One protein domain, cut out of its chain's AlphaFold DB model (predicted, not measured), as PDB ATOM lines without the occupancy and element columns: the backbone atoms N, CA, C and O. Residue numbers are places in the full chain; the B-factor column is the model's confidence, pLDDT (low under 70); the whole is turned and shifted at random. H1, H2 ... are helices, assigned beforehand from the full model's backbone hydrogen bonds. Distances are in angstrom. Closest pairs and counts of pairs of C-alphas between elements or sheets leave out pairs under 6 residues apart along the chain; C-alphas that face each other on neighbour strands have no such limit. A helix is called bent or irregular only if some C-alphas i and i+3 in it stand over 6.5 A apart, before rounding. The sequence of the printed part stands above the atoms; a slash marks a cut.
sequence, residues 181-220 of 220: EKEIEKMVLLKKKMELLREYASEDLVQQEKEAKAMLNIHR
ATOM      1  N   GLU A 181      29.371 -30.608   1.364       89.38
ATOM      2  CA  GLU A 181      28.533 -30.311   0.190       89.38
ATOM      3  C   GLU A 181      29.207 -29.329  -0.793       89.38
ATOM      4  O   GLU A 181      29.224 -29.540  -2.006       89.38
ATOM      5  N   LYS A 182      29.896 -28.312  -0.258       91.50
ATOM      6  CA  LYS A 182      30.661 -27.320  -1.037       91.50
ATOM      7  C   LYS A 182      31.900 -27.906  -1.722       91.50
ATOM      8  O   LYS A 182      32.359 -27.376  -2.734       91.50
ATOM      9  N   GLU A 183      32.499 -28.948  -1.154       88.44
ATOM     10  CA  GLU A 183      33.645 -29.643  -1.747       88.44
ATOM     11  C   GLU A 183      33.190 -30.559  -2.876       88.44
ATOM     12  O   GLU A 183      33.803 -30.570  -3.946       88.44
ATOM     13  N   ILE A 184      32.062 -31.244  -2.676       88.69
ATOM     14  CA  ILE A 184      31.409 -32.054  -3.706       88.69
ATOM     15  C   ILE A 184      31.066 -31.176  -4.914       88.69
ATOM     16  O   ILE A 184      31.417 -31.525  -6.041       88.69
ATOM     17  N   GLU A 185      30.471 -30.000  -4.701       89.31
ATOM     18  CA  GLU A 185      30.156 -29.053  -5.778       89.31
ATOM     19  C   GLU A 185      31.396 -28.627  -6.575       89.31
ATOM     20  O   GLU A 185      31.382 -28.645  -7.809       89.31
ATOM     21  N   LYS A 186      32.496 -28.291  -5.889       92.50
ATOM     22  CA  LYS A 186      33.763 -27.930  -6.544       92.50
ATOM     23  C   LYS A 186      34.333 -29.098  -7.342       92.50
ATOM     24  O   LYS A 186      34.772 -28.890  -8.471       92.50
ATOM     25  N   MET A 187      34.310 -30.313  -6.794       87.88
ATOM     26  CA  MET A 187      34.799 -31.503  -7.494       87.88
ATOM     27  C   MET A 187      33.961 -31.821  -8.731       87.88
ATOM     28  O   MET A 187      34.515 -32.098  -9.795       87.88
ATOM     29  N   VAL A 188      32.635 -31.719  -8.630       93.62
ATOM     30  CA  VAL A 188      31.726 -31.914  -9.767       93.62
ATOM     31  C   VAL A 188      31.959 -30.846 -10.838       93.62
ATOM     32  O   VAL A 188      32.027 -31.178 -12.020       93.62
ATOM     33  N   LEU A 189      32.137 -29.580 -10.450       94.81
ATOM     34  CA  LEU A 189      32.463 -28.498 -11.382       94.81
ATOM     35  C   LEU A 189      33.807 -28.716 -12.081       94.81
ATOM     36  O   LEU A 189      33.892 -28.541 -13.294       94.81
ATOM     37  N   LEU A 190      34.846 -29.122 -11.346       91.69
ATOM     38  CA  LEU A 190      36.157 -29.428 -11.922       91.69
ATOM     39  C   LEU A 190      36.075 -30.598 -12.901       91.69
ATOM     40  O   LEU A 190      36.593 -30.492 -14.011       91.69
ATOM     41  N   LYS A 191      35.370 -31.672 -12.532       92.44
ATOM     42  CA  LYS A 191      35.180 -32.842 -13.393       92.44
ATOM     43  C   LYS A 191      34.444 -32.481 -14.682       92.44
ATOM     44  O   LYS A 191      34.945 -32.780 -15.758       92.44
ATOM     45  N   LYS A 192      33.327 -31.750 -14.585       93.56
ATOM     46  CA  LYS A 192      32.583 -31.263 -15.760       93.56
ATOM     47  C   LYS A 192      33.418 -30.320 -16.623       93.56
ATOM     48  O   LYS A 192      33.365 -30.400 -17.843       93.56
ATOM     49  N   LYS A 193      34.219 -29.443 -16.006       91.69
ATOM     50  CA  LYS A 193      35.141 -28.562 -16.735       91.69
ATOM     51  C   LYS A 193      36.190 -29.370 -17.500       91.69
ATOM     52  O   LYS A 193      36.462 -29.051 -18.649       91.69
ATOM     53  N   MET A 194      36.762 -30.407 -16.887       85.06
ATOM     54  CA  MET A 194      37.724 -31.293 -17.549       85.06
ATOM     55  C   MET A 194      37.082 -32.128 -18.659       85.06
ATOM     56  O   MET A 194      37.696 -32.284 -19.706       85.06
ATOM     57  N   GLU A 195      35.865 -32.633 -18.460       87.44
ATOM     58  CA  GLU A 195      35.111 -33.373 -19.482       87.44
ATOM     59  C   GLU A 195      34.814 -32.494 -20.699       87.44
ATOM     60  O   GLU A 195      35.133 -32.887 -21.816       87.44
ATOM     61  N   LEU A 196      34.320 -31.270 -20.487       86.12
ATOM     62  CA  LEU A 196      34.081 -30.319 -21.575       86.12
ATOM     63  C   LEU A 196      35.375 -29.915 -22.288       86.12
ATOM     64  O   LEU A 196      35.391 -29.806 -23.509       86.12
ATOM     65  N   LEU A 197      36.472 -29.715 -21.552       81.62
ATOM     66  CA  LEU A 197      37.775 -29.461 -22.170       81.62
ATOM     67  C   LEU A 197      38.254 -30.671 -22.972       81.62
ATOM     68  O   LEU A 197      38.798 -30.504 -24.050       81.62
ATOM     69  N   ARG A 198      38.027 -31.891 -22.491       80.00
ATOM     70  CA  ARG A 198      38.397 -33.105 -23.222       80.00
ATOM     71  C   ARG A 198      37.570 -33.294 -24.495       80.00
ATOM     72  O   ARG A 198      38.094 -33.806 -25.474       80.00
ATOM     73  N   GLU A 199      36.294 -32.929 -24.459       81.50
ATOM     74  CA  GLU A 199      35.366 -33.103 -25.578       81.50
ATOM     75  C   GLU A 199      35.512 -32.005 -26.641       81.50
ATOM     76  O   GLU A 199      35.408 -32.288 -27.833       81.50
ATOM     77  N   TYR A 200      35.784 -30.766 -26.225       80.62
ATOM     78  CA  TYR A 200      35.734 -29.600 -27.111       80.62
ATOM     79  C   TYR A 200      37.063 -28.864 -27.294       80.62
ATOM     80  O   TYR A 200      37.149 -28.012 -28.180       80.62
ATOM     81  N   ALA A 201      38.099 -29.146 -26.499       81.81
ATOM     82  CA  ALA A 201      39.416 -28.576 -26.763       81.81
ATOM     83  C   ALA A 201      40.153 -29.442 -27.789       81.81
ATOM     84  O   ALA A 201      40.346 -30.641 -27.588       81.81
ATOM     85  N   SER A 202      40.596 -28.822 -28.884       79.69
ATOM     86  CA  SER A 202      41.547 -29.459 -29.789       79.69
ATOM     87  C   SER A 202      42.881 -29.677 -29.072       79.69
ATOM     88  O   SER A 202      43.283 -28.882 -28.216       79.69
ATOM     89  N   GLU A 203      43.580 -30.755 -29.430       78.50
ATOM     90  CA  GLU A 203      44.863 -31.128 -28.817       78.50
ATOM     91  C   GLU A 203      45.890 -29.983 -28.898       78.50
ATOM     92  O   GLU A 203      46.600 -29.719 -27.925       78.50
ATOM     93  N   ASP A 204      45.868 -29.218 -29.995       80.75
ATOM     94  CA  ASP A 204      46.719 -28.042 -30.216       80.75
ATOM     95  C   ASP A 204      46.474 -26.918 -29.192       80.75
ATOM     96  O   ASP A 204      47.415 -26.294 -28.701       80.75
ATOM     97  N   LEU A 205      45.212 -26.665 -28.832       79.44
ATOM     98  CA  LEU A 205      44.828 -25.584 -27.917       79.44
ATOM     99  C   LEU A 205      45.216 -25.920 -26.470       79.44
ATOM    100  O   LEU A 205      45.655 -25.050 -25.717       79.44
ATOM    101  N   VAL A 206      45.125 -27.202 -26.104       81.94
ATOM    102  CA  VAL A 206      45.582 -27.722 -24.806       81.94
ATOM    103  C   VAL A 206      47.107 -27.653 -24.693       81.94
ATOM    104  O   VAL A 206      47.637 -27.347 -23.623       81.94
ATOM    105  N   GLN A 207      47.825 -27.924 -25.785       84.31
ATOM    106  CA  GLN A 207      49.284 -27.841 -25.829       84.31
ATOM    107  C   GLN A 207      49.765 -26.393 -25.653       84.31
ATOM    108  O   GLN A 207      50.605 -26.127 -24.793       84.31
ATOM    109  N   GLN A 208      49.150 -25.446 -26.369       85.31
ATOM    110  CA  GLN A 208      49.425 -24.010 -26.225       85.31
ATOM    111  C   GLN A 208      49.111 -23.495 -24.814       85.31
ATOM    112  O   GLN A 208      49.873 -22.706 -24.256       85.31
ATOM    113  N   GLU A 209      48.019 -23.958 -24.197       84.12
ATOM    114  CA  GLU A 209      47.686 -23.611 -22.811       84.12
ATOM    115  C   GLU A 209      48.752 -24.121 -21.824       84.12
ATOM    116  O   GLU A 209      49.149 -23.394 -20.910       84.12
ATOM    117  N   LYS A 210      49.232 -25.360 -22.001       84.75
ATOM    118  CA  LYS A 210      50.293 -25.948 -21.163       84.75
ATOM    119  C   LYS A 210      51.606 -25.182 -21.295       84.75
ATOM    120  O   LYS A 210      52.226 -24.879 -20.278       84.75
ATOM    121  N   GLU A 211      52.002 -24.840 -22.518       88.25
ATOM    122  CA  GLU A 211      53.196 -24.036 -22.795       88.25
ATOM    123  C   GLU A 211      53.073 -22.638 -22.176       88.25
ATOM    124  O   GLU A 211      53.966 -22.202 -21.450       88.25
ATOM    125  N   ALA A 212      51.929 -21.969 -22.347       88.00
ATOM    126  CA  ALA A 212      51.670 -20.668 -21.736       88.00
ATOM    127  C   ALA A 212      51.698 -20.722 -20.196       88.00
ATOM    128  O   ALA A 212      52.261 -19.835 -19.553       88.00
ATOM    129  N   LYS A 213      51.145 -21.773 -19.579       87.38
ATOM    130  CA  LYS A 213      51.192 -21.975 -18.118       87.38
ATOM    131  C   LYS A 213      52.602 -22.240 -17.599       87.38
ATOM    132  O   LYS A 213      52.953 -21.711 -16.543       87.38
ATOM    133  N   ALA A 214      53.405 -23.007 -18.338       87.75
ATOM    134  CA  ALA A 214      54.810 -23.242 -18.018       87.75
ATOM    135  C   ALA A 214      55.620 -21.935 -18.079       87.75
ATOM    136  O   ALA A 214      56.393 -21.648 -17.168       87.75
ATOM    137  N   MET A 215      55.363 -21.093 -19.087       88.44
ATOM    138  CA  MET A 215      55.977 -19.766 -19.218       88.44
ATOM    139  C   MET A 215      55.576 -18.810 -18.085       88.44
ATOM    140  O   MET A 215      56.372 -17.973 -17.667       88.44
ATOM    141  N   LEU A 216      54.357 -18.949 -17.560       87.12
ATOM    142  CA  LEU A 216      53.859 -18.170 -16.421       87.12
ATOM    143  C   LEU A 216      54.253 -18.764 -15.057       87.12
ATOM    144  O   LEU A 216      53.911 -18.192 -14.024       87.12
ATOM    145  N   ASN A 217      54.970 -19.892 -15.035       82.88
ATOM    146  CA  ASN A 217      55.400 -20.608 -13.832       82.88
ATOM    147  C   ASN A 217      54.244 -21.006 -12.884       82.88
ATOM    148  O   ASN A 217      54.451 -21.235 -11.690       82.88
ATOM    149  N   ILE A 218      53.015 -21.114 -13.401       80.38
ATOM    150  CA  ILE A 218      51.827 -21.478 -12.618       80.38
ATOM    151  C   ILE A 218      51.722 -23.004 -12.597       80.38
ATOM    152  O   ILE A 218      51.163 -23.617 -13.505       80.38
ATOM    153  N   HIS A 219      52.258 -23.606 -11.538       66.06
ATOM    154  CA  HIS A 219      52.146 -25.035 -11.264       66.06
ATOM    155  C   HIS A 219      50.960 -25.226 -10.320       66.06
ATOM    156  O   HIS A 219      51.051 -24.896  -9.136       66.06
ATOM    157  N   ARG A 220      49.822 -25.664 -10.853       60.22
ATOM    158  CA  ARG A 220      48.608 -25.915 -10.074       60.22
ATOM    159  C   ARG A 220      48.080 -27.305 -10.353       60.22
ATOM    160  O   ARG A 220      48.067 -27.671 -11.548       60.22
TER     161      ARG A 220
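This is residues 181 to 220 of the 220 residues of an uncharacterized protein of Brassica campestris (UniProt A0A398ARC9). A long helix, H1, and a shorter one, H2, meet near their ends as an open, flat V, with a tight turn at its corner and empty space between its arms. A short tail, residues 216 to 220, folds back from the far end of H2 toward the inside of the V. The printed part has 40 residues with two named helices, H1 then H2 along the chain, and no named strand; its class is all helix. The whole is loose, with a radius of gyration of the C-alphas of 12.6 A, and the C-alphas span 35 by 24 by 6 A.

The longest helix, H1, holds residues 181 to 200 and measures 28.2 A from first to last C-alpha. It begins at C-alpha 181 (28.533, -30.311, 0.190) and ends at C-alpha 200 (35.734, -29.600, -27.111), its z value falling from one end to the other. H2 holds residues 203 to 215, 18.6 A from first to last C-alpha. Along it x, y and z rise, from C-alpha 203 (44.863, -31.128, -28.817) to C-alpha 215 (55.977, -19.766, -19.218).

H1 and H2 are joined by a tight link of two residues, Ala 201 and Ser 202. The two helices are only just apart, their closest C-alphas 8.4 A from each other. Residues 181 to 196, which belong to H1, stand free. So do residues 199 to 204, and residues 211 to 217, of which 211 to 215 belong to H2. In H1 and H2 every O i to N i+4 pair is within hydrogen-bond range. Neither helix is bent.

The two C-alphas farthest apart, those of Glu 181 and Asp 204, are 35.5 A from each other. The C-alphas of Glu 181 and Arg 220, the chain's last residue, are 23.0 A apart. The printed part has no cut. The mean pLDDT of the printed part is 85.1, and the model's confidence is low, under 70, at residues 219 to 220.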